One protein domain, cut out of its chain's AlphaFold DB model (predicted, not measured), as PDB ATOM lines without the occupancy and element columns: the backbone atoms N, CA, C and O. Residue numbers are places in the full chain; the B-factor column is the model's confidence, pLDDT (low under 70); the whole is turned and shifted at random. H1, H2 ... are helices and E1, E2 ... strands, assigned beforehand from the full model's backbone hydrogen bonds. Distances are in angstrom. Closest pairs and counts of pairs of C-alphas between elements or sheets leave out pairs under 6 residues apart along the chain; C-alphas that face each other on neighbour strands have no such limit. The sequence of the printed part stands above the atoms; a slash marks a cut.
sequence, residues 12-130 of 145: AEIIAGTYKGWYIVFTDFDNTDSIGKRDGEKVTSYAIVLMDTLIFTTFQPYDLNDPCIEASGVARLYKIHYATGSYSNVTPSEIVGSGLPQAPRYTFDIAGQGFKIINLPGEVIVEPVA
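AT A GLANCE: This is residues 12 to 130 of the 145 residues of an uncharacterized protein of marine sediment metagenome (UniProt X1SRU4). A strongly twisted and curled sheet of four strands, E1 to E4, and a smaller sheet of three, E5 to E7, stand loosely and only partly face to face, coming nearest where the end of E4 meets the end of E6. Over the other face of the larger sheet pass the short helix H2 and part of the long stretch after it, while the first printed residues run off as an arm, of which residues 15 to 20 stick out, with H1 at its far end. The printed part has 119 residues, with two named helices and seven named strands in the order H1, H2, E1, E2, E3, E4, E5, E6, E7; both sheets are antiparallel, ordered E1, E2, E3, E4 and E5, E6, E7. The class is mostly strand, though under half of the residues are in named elements. The whole is compact, with a radius of gyration of the C-alphas of 15.5 A and spans of 47 by 40 by 22 A.

HOW THE PARTS SIT: The larger sheet is a meander, each strand the antiparallel neighbour of the one before: E1, residues 48 to 50, E2, residues 53 to 61, E3, residues 73 to 81, and E4, residues 93 to 98. Its strands' lines turn by 49 degrees from edge to edge, and the way across it turns by 74 degrees. The inner strands E2 and E3 form a hairpin at 161 degrees between directions, with N 54 and O 80 2.7 A apart and N 74 and O 60 2.8 A apart, within hydrogen-bond range. The edge strand E1 forms a hairpin with E2 at 144 degrees, with N 48 and O 55 at 2.8 A. At the other edge E4 forms a hairpin with E3 at 154 degrees, with N 75 and O 97 at 2.8 A. A short antiparallel pairing ties residues 42 to 43 to residues 58 to 59 of E2. The second meander holds E5, residues 105 to 108, E6, residues 114 to 120, and E7, residues 123 to 129. E5 and E6 form a hairpin at 162 degrees, with N 105 and O 117 at 2.8 A. E6 and E7 form another at 159 degrees, with N 116 and O 127 at 2.8 A. Between the sheets, the closest C-alphas of E4 and E6 are those of Ser 98 and Leu 120, 7.1 A apart. E3 and E6 are only just apart, at 8.3 A. H2, residues 26 to 29, is only just not on the larger sheet, with 4 pairs of C-alphas within 10 A. H1, residues 12 to 16, is on neither sheet and is apart from H2. In H1 every O i to N i+4 pair is within hydrogen-bond range; H2 is too short for such a pair, and its one O i to N i+3 pair is within range.

IN THESE COORDINATES: H1 begins at C-alpha 12, (49.660, 23.056, -23.570), and is 6.0 A long from first to last C-alpha; H2 is 5.6 A. E1 measures 6.3 A, E2 25.7 A, E3 26.0 A and E4 14.4 A. E3 begins at C-alpha 73, (12.850, 15.160, -33.501). E5 measures 10.2 A, E6 19.7 A and E7 18.8 A, ending at C-alpha 129, (30.327, 28.273, -47.291).

THE WHOLE: The two C-alphas farthest apart are those of Asn 65 and Ala 111, 48.0 A. The printed part, residues 12 to 130, has no cut. The links H2 to E1, E2 to E3 and E3 to E4 are long, with 18, 11 and 11 residues. The mean pLDDT of the printed part is 85.5, and residues 66 to 71 and 88 to 89 are under 70.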
ATOM      1  N   ALA A  12      48.674  23.579 -24.512       84.94
ATOM      2  CA  ALA A  12      49.660  23.056 -23.570       84.94
ATOM      3  C   ALA A  12      49.419  21.571 -23.262       84.94
ATOM      4  O   ALA A  12      50.366  20.788 -23.252       84.94
ATOM      5  N   GLU A  13      48.161  21.170 -23.076       85.56
ATOM      6  CA  GLU A  13      47.782  19.775 -22.825       85.56
ATOM      7  C   GLU A  13      48.028  18.878 -24.039       85.56
ATOM      8  O   GLU A  13      48.484  17.744 -23.880       85.56
ATOM      9  N   ILE A  14      47.788  19.401 -25.246       82.06
ATOM     10  CA  ILE A  14      48.096  18.702 -26.498       82.06
ATOM     11  C   ILE A  14      49.604  18.462 -26.617       82.06
ATOM     12  O   ILE A  14      50.025  17.336 -26.871       82.06
ATOM     13  N   ILE A  15      50.428  19.495 -26.401       83.94
ATOM     14  CA  ILE A  15      51.896  19.385 -26.490       83.94
ATOM     15  C   ILE A  15      52.446  18.447 -25.409       83.94
ATOM     16  O   ILE A  15      53.361  17.671 -25.674       83.94
ATOM     17  N   ALA A  16      51.889  18.507 -24.198       85.00
ATOM     18  CA  ALA A  16      52.301  17.662 -23.084       85.00
ATOM     19  C   ALA A  16      51.902  16.185 -23.262       85.00
ATOM     20  O   ALA A  16      52.443  15.326 -22.567       85.00
ATOM     21  N   GLY A  17      50.966  15.874 -24.168       82.31
ATOM     22  CA  GLY A  17      50.462  14.513 -24.373       82.31
ATOM     23  C   GLY A  17      49.704  13.958 -23.161       82.31
ATOM     24  O   GLY A  17      49.596  12.741 -23.006       82.31
ATOM     25  N   THR A  18      49.197  14.839 -22.292       82.31
ATOM     26  CA  THR A  18      48.502  14.480 -21.044       82.31
ATOM     27  C   THR A  18      47.240  13.663 -21.316       82.31
ATOM     28  O   THR A  18      46.916  12.734 -20.572       82.31
ATOM     29  N   TYR A  19      46.554  13.973 -22.418       80.19
ATOM     30  CA  TYR A  19      45.324  13.319 -22.845       80.19
ATOM     31  C   TYR A  19      45.514  12.652 -24.203       80.19
ATOM     32  O   TYR A  19      46.210  13.156 -25.080       80.19
ATOM     33  N   LYS A  20      44.865  11.497 -24.383       80.50
ATOM     34  CA  LYS A  20      44.884  10.749 -25.651       80.50
ATOM     35  C   LYS A  20      43.830  11.229 -26.650       80.50
ATOM     36  O   LYS A  20      43.785  10.728 -27.769       80.50
ATOM     37  N   GLY A  21      42.973  12.153 -26.233       82.75
ATOM     38  CA  GLY A  21      41.879  12.685 -27.025       82.75
ATOM     39  C   GLY A  21      40.878  13.424 -26.151       82.75
ATOM     40  O   GLY A  21      41.122  13.659 -24.968       82.75
ATOM     41  N   TRP A  22      39.751  13.755 -26.762       85.50
ATOM     42  CA  TRP A  22      38.624  14.455 -26.160       85.50
ATOM     43  C   TRP A  22      37.330  13.709 -26.498       85.50
ATOM     44  O   TRP A  22      37.289  12.881 -27.412       85.50
ATOM     45  N   TYR A  23      36.273  13.991 -25.747       86.44
ATOM     46  CA  TYR A  23      34.921  13.530 -26.042       86.44
ATOM     47  C   TYR A  23      33.941  14.670 -25.800       86.44
ATOM     48  O   TYR A  23      34.289  15.702 -25.234       86.44
ATOM     49  N   ILE A  24      32.717  14.472 -26.271       85.56
ATOM     50  CA  ILE A  24      31.615  15.402 -26.094       85.56
ATOM     51  C   ILE A  24      30.438  14.605 -25.547       85.56
ATOM     52  O   ILE A  24      30.098  13.554 -26.097       85.56
ATOM     53  N   VAL A  25      29.806  15.115 -24.494       88.69
ATOM     54  CA  VAL A  25      28.535  14.597 -23.992       88.69
ATOM     55  C   VAL A  25      27.447  15.586 -24.379       88.69
ATOM     56  O   VAL A  25      27.499  16.752 -24.012       88.69
ATOM     57  N   PHE A  26      26.455  15.144 -25.151       89.75
ATOM     58  CA  PHE A  26      25.448  16.068 -25.683       89.75
ATOM     59  C   PHE A  26      24.578  16.713 -24.600       89.75
ATOM     60  O   PHE A  26      24.156  17.852 -24.772       89.75
ATOM     61  N   THR A  27      24.364  16.029 -23.475       88.50
ATOM     62  CA  THR A  27      23.611  16.556 -22.326       88.50
ATOM     63  C   THR A  27      24.326  17.703 -21.613       88.50
ATOM     64  O   THR A  27      23.669  18.501 -20.951       88.50
ATOM     65  N   ASP A  28      25.644  17.862 -21.786       86.75
ATOM     66  CA  ASP A  28      26.376  19.027 -21.257       86.75
ATOM     67  C   ASP A  28      25.945  20.331 -21.951       86.75
ATOM     68  O   ASP A  28      26.257  21.431 -21.494       86.75
ATOM     69  N   PHE A  29      25.206  20.217 -23.056       86.19
ATOM     70  CA  PHE A  29      24.693  21.331 -23.844       86.19
ATOM     71  C   PHE A  29      23.181  21.521 -23.711       86.19
ATOM     72  O   PHE A  29      22.563  22.189 -24.549       86.19
ATOM     73  N   ASP A  30      22.577  20.963 -22.668       88.44
ATOM     74  CA  ASP A  30      21.198  21.264 -22.319       88.44
ATOM     75  C   ASP A  30      21.006  22.784 -22.155       88.44
ATOM     76  O   ASP A  30      21.790  23.483 -21.513       88.44
ATOM     77  N   ASN A  31      19.927  23.307 -22.731       86.62
ATOM     78  CA  ASN A  31      19.533  24.719 -22.744       86.62
ATOM     79  C   ASN A  31      20.469  25.650 -23.533       86.62
ATOM     80  O   ASN A  31      20.385  26.870 -23.389       86.62
ATOM     81  N   THR A  32      21.329  25.104 -24.400       85.81
ATOM     82  CA  THR A  32      22.115  25.908 -25.359       85.81
ATOM     83  C   THR A  32      21.327  26.302 -26.614       85.81
ATOM     84  O   THR A  32      21.784  27.143 -27.388       85.81
ATOM     85  N   ASP A  33      20.138  25.728 -26.814       83.44
ATOM     86  CA  ASP A  33      19.187  26.094 -27.866       83.44
ATOM     87  C   ASP A  33      17.734  26.054 -27.361       83.44
ATOM     88  O   ASP A  33      17.464  25.737 -26.200       83.44
ATOM     89  N   SER A  34      16.786  26.395 -28.239       82.56
ATOM     90  CA  SER A  34      15.364  26.559 -27.908       82.56
ATOM     91  C   SER A  34      14.631  25.279 -27.495       82.56
ATOM     92  O   SER A  34      13.491  25.367 -27.051       82.56
ATOM     93  N   ILE A  35      15.232  24.099 -27.663       84.00
ATOM     94  CA  ILE A  35      14.603  22.805 -27.354       84.00
ATOM     95  C   ILE A  35      14.870  22.396 -25.897       84.00
ATOM     96  O   ILE A  35      14.135  21.592 -25.325       84.00
ATOM     97  N   GLY A  36      15.880  22.991 -25.255       82.19
ATOM     98  CA  GLY A  36      16.220  22.709 -23.865       82.19
ATOM     99  C   GLY A  36      17.052  21.437 -23.749       82.19
ATOM    100  O   GLY A  36      18.263  21.483 -23.939       82.19
ATOM    101  N   LYS A  37      16.424  20.306 -23.424       89.38
ATOM    102  CA  LYS A  37      17.137  19.056 -23.112       89.38
ATOM    103  C   LYS A  37      17.569  18.288 -24.354       89.38
ATOM    104  O   LYS A  37      16.830  18.277 -25.332       89.38
ATOM    105  N   ARG A  38      18.705  17.588 -24.274       89.12
ATOM    106  CA  ARG A  38      19.311  16.764 -25.339       89.12
ATOM    107  C   ARG A  38      19.341  15.270 -25.016       89.12
ATOM    108  O   ARG A  38      20.199  14.520 -25.489       89.12
ATOM    109  N   ASP A  39      18.382  14.820 -24.213       88.00
ATOM    110  CA  ASP A  39      18.221  13.408 -23.879       88.00
ATOM    111  C   ASP A  39      18.068  12.566 -25.155       88.00
ATOM    112  O   ASP A  39      17.309  12.907 -26.061       88.00
ATOM    113  N   GLY A  40      18.820  11.466 -25.244       88.19
ATOM    114  CA  GLY A  40      18.750  10.548 -26.383       88.19
ATOM    115  C   GLY A  40      19.373  11.056 -27.686       88.19
ATOM    116  O   GLY A  40      19.289  10.344 -28.683       88.19
ATOM    117  N   GLU A  41      20.032  12.220 -27.699       92.50
ATOM    118  CA  GLU A  41      20.721  12.716 -28.893       92.50
ATOM    119  C   GLU A  41      21.843  11.756 -29.328       92.50
ATOM    120  O   GLU A  41      22.652  11.286 -28.516       92.50
ATOM    121  N   LYS A  42      21.884  11.430 -30.625       91.88
ATOM    122  CA  LYS A  42      22.885  10.537 -31.226       91.88
ATOM    123  C   LYS A  42      23.413  11.099 -32.533       91.88
ATOM    124  O   LYS A  42      22.711  11.789 -33.262       91.88
ATOM    125  N   VAL A  43      24.656  10.746 -32.855       93.19
ATOM    126  CA  VAL A  43      25.240  11.001 -34.175       93.19
ATOM    127  C   VAL A  43      24.564  10.092 -35.197       93.19
ATOM    128  O   VAL A  43      24.519   8.878 -35.005       93.19
ATOM    129  N   THR A  44      24.053  10.674 -36.281       89.19
ATOM    130  CA  THR A  44      23.330   9.941 -37.339       89.19
ATOM    131  C   THR A  44      24.015  10.005 -38.697       89.19
ATOM    132  O   THR A  44      23.653   9.261 -39.606       89.19
ATOM    133  N   SER A  45      25.040  10.846 -38.839       89.00
ATOM    134  CA  SER A  45      25.840  10.962 -40.056       89.00
ATOM    135  C   SER A  45      27.274  10.491 -39.870       89.00
ATOM    136  O   SER A  45      27.850  10.642 -38.793       89.00
ATOM    137  N   TYR A  46      27.913  10.099 -40.970       88.19
ATOM    138  CA  TYR A  46      29.371  10.082 -41.036       88.19
ATOM    139  C   TYR A  46      29.937  11.487 -40.825       88.19
ATOM    140  O   TYR A  46      29.473  12.450 -41.438       88.19
ATOM    141  N   ALA A  47      30.945  11.589 -39.962       88.56
ATOM    142  CA  ALA A  47      31.648  12.838 -39.743       88.56
ATOM    143  C   ALA A  47      32.575  13.151 -40.921       88.56
ATOM    144  O   ALA A  47      33.203  12.263 -41.499       88.56
ATOM    145  N   ILE A  48      32.672  14.431 -41.258       89.44
ATOM    146  CA  ILE A  48      33.485  14.952 -42.351       89.44
ATOM    147  C   ILE A  48      34.506  15.903 -41.755       89.44
ATOM    148  O   ILE A  48      34.158  16.767 -40.957       89.44
ATOM    149  N   VAL A  49      35.766  15.756 -42.150       87.19
ATOM    150  CA  VAL A  49      36.811  16.713 -41.792       87.19
ATOM    151  C   VAL A  49      37.007  17.659 -42.964       87.19
ATOM    152  O   VAL A  49      37.417  17.243 -44.047       87.19
ATOM    153  N   LEU A  50      36.715  18.936 -42.740       84.19
ATOM    154  CA  LEU A  50      37.001  20.012 -43.675       84.19
ATOM    155  C   LEU A  50      37.998  20.965 -43.015       84.19
ATOM    156  O   LEU A  50      37.677  21.625 -42.031       84.19
ATOM    157  N   MET A  51      39.208  21.035 -43.575       83.75
ATOM    158  CA  MET A  51      40.333  21.780 -42.997       83.75
ATOM    159  C   MET A  51      40.668  21.298 -41.575       83.75
ATOM    160  O   MET A  51      41.198  20.203 -41.418       83.75
ATOM    161  N   ASP A  52      40.383  22.109 -40.564       86.19
ATOM    162  CA  ASP A  52      40.597  21.848 -39.140       86.19
ATOM    163  C   ASP A  52      39.293  21.529 -38.388       86.19
ATOM    164  O   ASP A  52      39.303  21.270 -37.184       86.19
ATOM    165  N   THR A  53      38.168  21.495 -39.103       86.19
ATOM    166  CA  THR A  53      36.839  21.353 -38.522       86.19
ATOM    167  C   THR A  53      36.250  19.981 -38.855       86.19
ATOM    168  O   THR A  53      36.056  19.620 -40.014       86.19
ATOM    169  N   LEU A  54      35.943  19.214 -37.814       89.81
ATOM    170  CA  LEU A  54      35.096  18.033 -37.830       89.81
ATOM    171  C   LEU A  54      33.626  18.462 -37.833       89.81
ATOM    172  O   LEU A  54      33.174  19.202 -36.959       89.81
ATOM    173  N   ILE A  55      32.880  17.975 -38.812       91.06
ATOM    174  CA  ILE A  55      31.503  18.366 -39.080       91.06
ATOM    175  C   ILE A  55      30.646  17.111 -39.118       91.06
ATOM    176  O   ILE A  55      30.954  16.166 -39.844       91.06
ATOM    177  N   PHE A  56      29.561  17.093 -38.356       92.88
ATOM    178  CA  PHE A  56      28.620  15.977 -38.330       92.88
ATOM    179  C   PHE A  56      27.247  16.456 -37.880       92.88
ATOM    180  O   PHE A  56      27.120  17.485 -37.216       92.88
ATOM    181  N   THR A  57      26.217  15.700 -38.237       94.25
ATOM    182  CA  THR A  57      24.860  15.916 -37.760       94.25
ATOM    183  C   THR A  57      24.471  14.888 -36.710       94.25
ATOM    184  O   THR A  57      24.864  13.716 -36.756       94.25
ATOM    185  N   THR A  58      23.654  15.340 -35.776       94.25
ATOM    186  CA  THR A  58      22.994  14.504 -34.782       94.25
ATOM    187  C   THR A  58      21.488  14.579 -34.963       94.25
ATOM    188  O   THR A  58      20.961  15.477 -35.626       94.25
ATOM    189  N   PHE A  59      20.803  13.631 -34.343       92.94
ATOM    190  CA  PHE A  59      19.364  13.640 -34.199       92.94
ATOM    191  C   PHE A  59      18.996  13.370 -32.749       92.94
ATOM    192  O   PHE A  59      19.532  12.452 -32.120       92.94
ATOM    193  N   GLN A  60      18.066  14.166 -32.242       92.31
ATOM    194  CA  GLN A  60      17.418  13.958 -30.963       92.31
ATOM    195  C   GLN A  60      15.937  13.645 -31.214       92.31
ATOM    196  O   GLN A  60      15.229  14.527 -31.703       92.31
ATOM    197  N   PRO A  61      15.449  12.439 -30.882       89.06
ATOM    198  CA  PRO A  61      14.027  12.134 -30.981       89.06
ATOM    199  C   PRO A  61      13.232  12.912 -29.919       89.06
ATOM    200  O   PRO A  61      13.734  13.151 -28.820       89.06
ATOM    201  N   TYR A  62      11.989  13.297 -30.224       84.56
ATOM    202  CA  TYR A  62      11.099  13.890 -29.214       84.56
ATOM    203  C   TYR A  62      10.574  12.851 -28.219       84.56
ATOM    204  O   TYR A  62      10.442  13.153 -27.033       84.56
ATOM    205  N   ASP A  63      10.305  11.633 -28.694       81.56
ATOM    206  CA  ASP A  63       9.950  10.491 -27.853       81.56
ATOM    207  C   ASP A  63      11.132   9.520 -27.747       81.56
ATOM    208  O   ASP A  63      11.609   8.959 -28.735       81.56
ATOM    209  N   LEU A  64      11.610   9.313 -26.521       76.69
ATOM    210  CA  LEU A  64      12.703   8.390 -26.222       76.69
ATOM    211  C   LEU A  64      12.267   6.921 -26.242       76.69
ATOM    212  O   LEU A  64      13.118   6.042 -26.378       76.69
ATOM    213  N   ASN A  65      10.971   6.646 -26.074       77.38
ATOM    214  CA  ASN A  65      10.436   5.288 -26.015       77.38
ATOM    215  C   ASN A  65      10.151   4.723 -27.408       77.38
ATOM    216  O   ASN A  65      10.236   3.509 -27.591       77.38
ATOM    217  N   ASP A  66       9.859   5.590 -28.382       69.19
ATOM    218  CA  ASP A  66       9.679   5.204 -29.779       69.19
ATOM    219  C   ASP A  66      10.313   6.209 -30.761       69.19
ATOM    220  O   ASP A  66       9.633   7.025 -31.388       69.19
ATOM    221  N   PRO A  67      11.644   6.155 -30.935       61.00
ATOM    222  CA  PRO A  67      12.359   7.090 -31.800       61.00
ATOM    223  C   PRO A  67      12.115   6.849 -33.302       61.00
ATOM    224  O   PRO A  67      12.565   7.644 -34.130       61.00
ATOM    225  N   CYS A  68      11.445   5.749 -33.672       65.75
ATOM    226  CA  CYS A  68      11.298   5.299 -35.055       65.75
ATOM    227  C   CYS A  68       9.909   5.569 -35.642       65.75
ATOM    228  O   CYS A  68       9.808   5.700 -36.862       65.75
ATOM    229  N   ILE A  69       8.854   5.643 -34.820       63.31
ATOM    230  CA  ILE A  69       7.476   5.749 -35.325       63.31
ATOM    231  C   ILE A  69       7.189   7.072 -36.046       63.31
ATOM    232  O   ILE A  69       6.320   7.096 -36.916       63.31
ATOM    233  N   GLU A  70       7.949   8.141 -35.800       55.88
ATOM    234  CA  GLU A  70       7.650   9.430 -36.444       55.88
ATOM    235  C   GLU A  70       8.825  10.112 -37.141       55.88
ATOM    236  O   GLU A  70       8.627  11.153 -37.767       55.88
ATOM    237  N   ALA A  71      10.057   9.600 -37.006       61.66
ATOM    238  CA  ALA A  71      11.268  10.385 -37.284       61.66
ATOM    239  C   ALA A  71      11.165  11.825 -36.717       61.66
ATOM    240  O   ALA A  71      11.801  12.747 -37.226       61.66
ATOM    241  N   SER A  72      10.336  12.032 -35.684       78.44
ATOM    242  CA  SER A  72      10.008  13.342 -35.152       78.44
ATOM    243  C   SER A  72      11.034  13.669 -34.084       78.44
ATOM    244  O   SER A  72      11.304  12.915 -33.147       78.44
ATOM    245  N   GLY A  73      11.711  14.780 -34.303       87.12
ATOM    246  CA  GLY A  73      12.850  15.160 -33.501       87.12
ATOM    247  C   GLY A  73      13.596  16.305 -34.141       87.12
ATOM    248  O   GLY A  73      13.157  16.875 -35.143       87.12
ATOM    249  N   VAL A  74      14.733  16.621 -33.546       91.31
ATOM    250  CA  VAL A  74      15.548  17.777 -33.888       91.31
ATOM    251  C   VAL A  74      16.861  17.296 -34.466       91.31
ATOM    252  O   VAL A  74      17.591  16.529 -33.836       91.31
ATOM    253  N   ALA A  75      17.167  17.773 -35.664       92.88
ATOM    254  CA  ALA A  75      18.470  17.636 -36.276       92.88
ATOM    255  C   ALA A  75      19.350  18.822 -35.886       92.88
ATOM    256  O   ALA A  75      18.947  19.986 -36.003       92.88
ATOM    257  N   ARG A  76      20.587  18.535 -35.482       93.31
ATOM    258  CA  ARG A  76      21.603  19.558 -35.215       93.31
ATOM    259  C   ARG A  76      22.851  19.297 -36.036       93.31
ATOM    260  O   ARG A  76      23.189  18.149 -36.305       93.31
ATOM    261  N   LEU A  77      23.555  20.358 -36.407       93.00
ATOM    262  CA  LEU A  77      24.876  20.292 -37.023       93.00
ATOM    263  C   LEU A  77      25.926  20.777 -36.027       93.00
ATOM    264  O   LEU A  77      25.816  21.873 -35.483       93.00
ATOM    265  N   TYR A  78      26.962  19.971 -35.834       92.62
ATOM    266  CA  TYR A  78      28.119  20.291 -35.010       92.62
ATOM    267  C   TYR A  78      29.303  20.662 -35.897       92.62
ATOM    268  O   TYR A  78      29.516  20.065 -36.956       92.62
ATOM    269  N   LYS A  79      30.084  21.642 -35.438       90.81
ATOM    270  CA  LYS A  79      31.339  22.086 -36.054       90.81
ATOM    271  C   LYS A  79      32.395  22.182 -34.959       90.81
ATOM    272  O   LYS A  79      32.387  23.112 -34.152       90.81
ATOM    273  N   ILE A  80      33.268  21.183 -34.906       89.56
ATOM    274  CA  ILE A  80      34.234  20.983 -33.828       89.56
ATOM    275  C   ILE A  80      35.643  21.005 -34.402       89.56
ATOM    276  O   ILE A  80      35.936  20.290 -35.348       89.56
ATOM    277  N   HIS A  81      36.548  21.772 -33.818       88.94
ATOM    278  CA  HIS A  81      37.958  21.736 -34.162       88.94
ATOM    279  C   HIS A  81      38.550  20.374 -33.768       88.94
ATOM    280  O   HIS A  81      38.620  20.029 -32.585       88.94
ATOM    281  N   TYR A  82      38.956  19.569 -34.755       86.75
ATOM    282  CA  TYR A  82      39.184  18.134 -34.531       86.75
ATOM    283  C   TYR A  82      40.358  17.849 -33.580       86.75
ATOM    284  O   TYR A  82      40.378  16.815 -32.914       86.75
ATOM    285  N   ALA A  83      41.344  18.750 -33.513       85.25
ATOM    286  CA  ALA A  83      42.536  18.545 -32.695       85.25
ATOM    287  C   ALA A  83      42.285  18.810 -31.202       85.25
ATOM    288  O   ALA A  83      42.903  18.175 -30.353       85.25
ATOM    289  N   THR A  84      41.382  19.738 -30.884       86.75
ATOM    290  CA  THR A  84      41.162  20.239 -29.516       86.75
ATOM    291  C   THR A  84      39.816  19.809 -28.943       86.75
ATOM    292  O   THR A  84      39.661  19.793 -27.727       86.75
ATOM    293  N   GLY A  85      38.825  19.501 -29.784       85.50
ATOM    294  CA  GLY A  85      37.441  19.314 -29.348       85.50
ATOM    295  C   GLY A  85      36.706  20.628 -29.074       85.50
ATOM    296  O   GLY A  85      35.562  20.606 -28.626       85.50
ATOM    297  N   SER A  86      37.331  21.782 -29.343       85.69
ATOM    298  CA  SER A  86      36.680  23.087 -29.196       85.69
ATOM    299  C   SER A  86      35.688  23.318 -30.323       85.69
ATOM    300  O   SER A  86      35.982  23.038 -31.479       85.69
ATOM    301  N   TYR A  87      34.528  23.876 -30.023       82.75
ATOM    302  CA  TYR A  87      33.533  24.224 -31.032       82.75
ATOM    303  C   TYR A  87      33.868  25.556 -31.722       82.75
ATOM    304  O   TYR A  87      34.528  26.420 -31.148       82.75
ATOM    305  N   SER A  88      33.433  25.714 -32.976       69.94
ATOM    306  CA  SER A  88      33.792  26.877 -33.803       69.94
ATOM    307  C   SER A  88      32.995  28.153 -33.490       69.94
ATOM    308  O   SER A  88      33.369  29.225 -33.958       69.94
ATOM    309  N   ASN A  89      31.887  28.045 -32.748       69.62
ATOM    310  CA  ASN A  89      30.885  29.105 -32.566       69.62
ATOM    311  C   ASN A  89      30.611  29.400 -31.075       69.62
ATOM    312  O   ASN A  89      31.236  28.832 -30.193       69.62
ATOM    313  N   VAL A  90      29.663  30.294 -30.765       72.38
ATOM    314  CA  VAL A  90      29.221  30.544 -29.372       72.38
ATOM    315  C   VAL A  90      28.526  29.313 -28.772       72.38
ATOM    316  O   VAL A  90      28.634  29.063 -27.574       72.38
ATOM    317  N   THR A  91      27.839  28.533 -29.610       75.50
ATOM    318  CA  THR A  91      27.182  27.273 -29.251       75.50
ATOM    319  C   THR A  91      27.860  26.095 -29.963       75.50
ATOM    320  O   THR A  91      28.405  26.261 -31.058       75.50
ATOM    321  N   PRO A  92      27.823  24.885 -29.378       80.88
ATOM    322  CA  PRO A  92      28.479  23.698 -29.940       80.88
ATOM    323  C   PRO A  92      27.817  23.186 -31.225       80.88
ATOM    324  O   PRO A  92      28.429  22.430 -31.984       80.88
ATOM    325  N   SER A  93      26.568  23.588 -31.471       90.19
ATOM    326  CA  SER A  93      25.762  23.130 -32.594       90.19
ATOM    327  C   SER A  93      24.736  24.171 -33.047       90.19
ATOM    328  O   SER A  93      24.312  25.018 -32.258       90.19
ATOM    329  N   GLU A  94      24.271  24.037 -34.286       91.19
ATOM    330  CA  GLU A  94      23.137  24.769 -34.865       91.19
ATOM    331  C   GLU A  94      21.962  23.810 -35.119       91.19
ATOM    332  O   GLU A  94      22.181  22.692 -35.588       91.19
ATOM    333  N   ILE A  95      20.727  24.214 -34.799       92.44
ATOM    334  CA  ILE A  95      19.533  23.460 -35.210       92.44
ATOM    335  C   ILE A  95      19.398  23.627 -36.720       92.44
ATOM    336  O   ILE A  95      19.302  24.752 -37.204       92.44
ATOM    337  N   VAL A  96      19.392  22.511 -37.449       91.81
ATOM    338  CA  VAL A  96      19.233  22.526 -38.909       91.81
ATOM    339  C   VAL A  96      17.813  22.202 -39.342       91.81
ATOM    340  O   VAL A  96      17.435  22.576 -40.438       91.81
ATOM    341  N   GLY A  97      17.008  21.563 -38.496       90.25
ATOM    342  CA  GLY A  97      15.597  21.325 -38.782       90.25
ATOM    343  C   GLY A  97      15.058  20.114 -38.039       90.25
ATOM    344  O   GLY A  97      15.618  19.701 -37.021       90.25
ATOM    345  N   SER A  98      13.962  19.555 -38.541       88.38
ATOM    346  CA  SER A  98      13.365  18.331 -38.014       88.38
ATOM    347  C   SER A  98      13.662  17.122 -38.900       88.38
ATOM    348  O   SER A  98      13.981  17.246 -40.083       88.38
ATOM    349  N   GLY A  99      13.553  15.931 -38.316       87.00
ATOM    350  CA  GLY A  99      13.790  14.679 -39.033       87.00
ATOM    351  C   GLY A  99      15.237  14.201 -38.999       87.00
ATOM    352  O   GLY A  99      16.150  14.932 -38.631       87.00
ATOM    353  N   LEU A 100      15.448  12.935 -39.366       88.75
ATOM    354  CA  LEU A 100      16.775  12.318 -39.384       88.75
ATOM    355  C   LEU A 100      17.642  12.938 -40.496       88.75
ATOM    356  O   LEU A 100      17.348  12.723 -41.678       88.75
ATOM    357  N   PRO A 101      18.721  13.667 -40.157       90.62
ATOM    358  CA  PRO A 101      19.554  14.312 -41.157       90.62
ATOM    359  C   PRO A 101      20.452  13.303 -41.870       90.62
ATOM    360  O   PRO A 101      20.964  12.355 -41.269       90.62
ATOM    361  N   GLN A 102      20.685  13.542 -43.157       87.94
ATOM    362  CA  GLN A 102      21.770  12.902 -43.895       87.94
ATOM    363  C   GLN A 102      23.099  13.602 -43.610       87.94
ATOM    364  O   GLN A 102      23.136  14.770 -43.221       87.94
ATOM    365  N   ALA A 103      24.204  12.903 -43.882       88.81
ATOM    366  CA  ALA A 103      25.524  13.508 -43.785       88.81
ATOM    367  C   ALA A 103      25.617  14.773 -44.660       88.81
ATOM    368  O   ALA A 103      25.236  14.722 -45.839       88.81
ATOM    369  N   PRO A 104      26.121  15.893 -44.107       89.75
ATOM    370  CA  PRO A 104      26.244  17.139 -44.845       89.75
ATOM    371  C   PRO A 104      27.184  16.937 -46.033       89.75
ATOM    372  O   PRO A 104      28.170  16.218 -45.937       89.75
ATOM    373  N   ARG A 105      26.907  17.563 -47.171       90.25
ATOM    374  CA  ARG A 105      27.773  17.494 -48.353       90.25
ATOM    375  C   ARG A 105      28.372  18.860 -48.607       90.25
ATOM    376  O   ARG A 105      27.669  19.864 -48.554       90.25
ATOM    377  N   TYR A 106      29.662  18.880 -48.902       88.25
ATOM    378  CA  TYR A 106      30.381  20.093 -49.255       88.25
ATOM    379  C   TYR A 106      30.839  19.985 -50.700       88.25
ATOM    380  O   TYR A 106      31.461  18.997 -51.086       88.25
ATOM    381  N   THR A 107      30.520  21.001 -51.489       87.75
ATOM    382  CA  THR A 107      30.998  21.142 -52.863       87.75
ATOM    383  C   THR A 107      31.712  22.472 -52.988       87.75
ATOM    384  O   THR A 107      31.237  23.464 -52.445       87.75
ATOM    385  N   PHE A 108      32.837  22.487 -53.694       85.88
ATOM    386  CA  PHE A 108      33.630  23.685 -53.941       85.88
ATOM    387  C   PHE A 108      33.932  23.787 -55.429       85.88
ATOM    388  O   PHE A 108      34.186  22.774 -56.084       85.88
ATOM    389  N   ASP A 109      33.896  25.001 -55.957       84.12
ATOM    390  CA  ASP A 109      34.372  25.291 -57.297       84.12
ATOM    391  C   ASP A 109      35.898  25.494 -57.322       84.12
ATOM    392  O   ASP A 109      36.599  25.410 -56.310       84.12
ATOM    393  N   ILE A 110      36.434  25.764 -58.515       79.12
ATOM    394  CA  ILE A 110      37.870  25.992 -58.715       79.12
ATOM    395  C   ILE A 110      38.379  27.294 -58.073       79.12
ATOM    396  O   ILE A 110      39.581  27.428 -57.833       79.12
ATOM    397  N   ALA A 111      37.489  28.254 -57.815       80.94
ATOM    398  CA  ALA A 111      37.820  29.512 -57.163       80.94
ATOM    399  C   ALA A 111      37.878  29.372 -55.631       80.94
ATOM    400  O   ALA A 111      38.486  30.221 -54.987       80.94
ATOM    401  N   GLY A 112      37.334  28.283 -55.076       75.75
ATOM    402  CA  GLY A 112      37.237  28.042 -53.635       75.75
ATOM    403  C   GLY A 112      35.872  28.401 -53.047       75.75
ATOM    404  O   GLY A 112      35.653  28.205 -51.848       75.75
ATOM    405  N   GLN A 113      34.931  28.865 -53.872       84.62
ATOM    406  CA  GLN A 113      33.562  29.129 -53.447       84.62
ATOM    407  C   GLN A 113      32.834  27.804 -53.280       84.62
ATOM    408  O   GLN A 113      32.920  26.924 -54.137       84.62
ATOM    409  N   GLY A 114      32.121  27.642 -52.169       86.44
ATOM    410  CA  GLY A 114      31.472  26.378 -51.867       86.44
ATOM    411  C   GLY A 114      30.067  26.504 -51.328       86.44
ATOM    412  O   GLY A 114      29.640  27.557 -50.861       86.44
ATOM    413  N   PHE A 115      29.371  25.375 -51.368       90.31
ATOM    414  CA  PHE A 115      28.051  25.201 -50.786       90.31
ATOM    415  C   PHE A 115      28.057  24.019 -49.820       90.31
ATOM    416  O   PHE A 115      28.650  22.971 -50.093       90.31
ATOM    417  N   LYS A 116      27.360  24.201 -48.700       90.38
ATOM    418  CA  LYS A 116      26.970  23.159 -47.755       90.38
ATOM    419  C   LYS A 116      25.557  22.737 -48.123       90.38
ATOM    420  O   LYS A 116      24.670  23.580 -48.227       90.38
ATOM    421  N   ILE A 117      25.359  21.440 -48.299       91.94
ATOM    422  CA  ILE A 117      24.066  20.838 -48.605       91.94
ATOM    423  C   ILE A 117      23.714  19.891 -47.461       91.94
ATOM    424  O   ILE A 117      24.479  18.971 -47.166       91.94
ATOM    425  N   ILE A 118      22.571  20.107 -46.815       91.94
ATOM    426  CA  ILE A 118      22.033  19.225 -45.774       91.94
ATOM    427  C   ILE A 118      20.671  18.733 -46.239       91.94
ATOM    428  O   ILE A 118      19.781  19.530 -46.528       91.94
ATOM    429  N   ASN A 119      20.509  17.413 -46.297       90.31
ATOM    430  CA  ASN A 119      19.236  16.804 -46.657       90.31
ATOM    431  C   ASN A 119      18.520  16.358 -45.384       90.31
ATOM    432  O   ASN A 119      19.051  15.546 -44.620       90.31
ATOM    433  N   LEU A 120      17.304  16.861 -45.213       89.19
ATOM    434  CA  LEU A 120      16.344  16.453 -44.200       89.19
ATOM    435  C   LEU A 120      15.149  15.765 -44.884       89.19
ATOM    436  O   LEU A 120      14.966  15.882 -46.102       89.19
ATOM    437  N   PRO A 121      14.308  15.027 -44.146       86.38
ATOM    438  CA  PRO A 121      13.058  14.513 -44.692       86.38
ATOM    439  C   PRO A 121      12.163  15.654 -45.206       86.38
ATOM    440  O   PRO A 121      11.671  16.465 -44.434       86.38
ATOM    441  N   GLY A 122      11.948  15.713 -46.525       83.88
ATOM    442  CA  GLY A 122      11.091  16.725 -47.159       83.88
ATOM    443  C   GLY A 122      11.741  18.095 -47.388       83.88
ATOM    444  O   GLY A 122      11.097  18.961 -47.975       83.88
ATOM    445  N   GLU A 123      13.004  18.285 -46.998       88.19
ATOM    446  CA  GLU A 123      13.704  19.567 -47.116       88.19
ATOM    447  C   GLU A 123      15.169  19.382 -47.546       88.19
ATOM    448  O   GLU A 123      15.862  18.449 -47.134       88.19
ATOM    449  N   VAL A 124      15.657  20.291 -48.393       91.00
ATOM    450  CA  VAL A 124      17.072  20.378 -48.768       91.00
ATOM    451  C   VAL A 124      17.556  21.785 -48.469       91.00
ATOM    452  O   VAL A 124      17.127  22.746 -49.106       91.00
ATOM    453  N   ILE A 125      18.473  21.887 -47.515       91.25
ATOM    454  CA  ILE A 125      19.077  23.146 -47.094       91.25
ATOM    455  C   ILE A 125      20.372  23.327 -47.877       91.25
ATOM    456  O   ILE A 125      21.245  22.456 -47.850       91.25
ATOM    457  N   VAL A 126      20.497  24.458 -48.570       91.25
ATOM    458  CA  VAL A 126      21.701  24.831 -49.319       91.25
ATOM    459  C   VAL A 126      22.187  26.180 -48.817       91.25
ATOM    460  O   VAL A 126      21.492  27.186 -48.945       91.25
ATOM    461  N   GLU A 127      23.394  26.203 -48.264       91.00
ATOM    462  CA  GLU A 127      24.000  27.401 -47.687       91.00
ATOM    463  C   GLU A 127      25.368  27.672 -48.316       91.00
ATOM    464  O   GLU A 127      26.145  26.731 -48.514       91.00
ATOM    465  N   PRO A 128      25.708  28.938 -48.614       87.50
ATOM    466  CA  PRO A 128      27.059  29.285 -49.027       87.50
ATOM    467  C   PRO A 128      28.044  29.025 -47.880       87.50
ATOM    468  O   PRO A 128      27.772  29.316 -46.715       87.50
ATOM    469  N   VAL A 129      29.211  28.486 -48.217       84.69
ATOM    470  CA  VAL A 129      30.327  28.273 -47.291       84.69
ATOM    471  C   VAL A 129      31.360  29.362 -47.530       84.69
ATOM    472  O   VAL A 129      31.553  29.799 -48.665       84.69
ATOM    473  N   ALA A 130      32.016  29.808 -46.455       78.62
ATOM    474  CA  ALA A 130      33.110  30.764 -46.555       78.62
ATOM    475  C   ALA A 130      34.154  30.279 -47.571       78.62
ATOM    476  O   ALA A 130      34.514  29.100 -47.580       78.62
TER     477      ALA A 130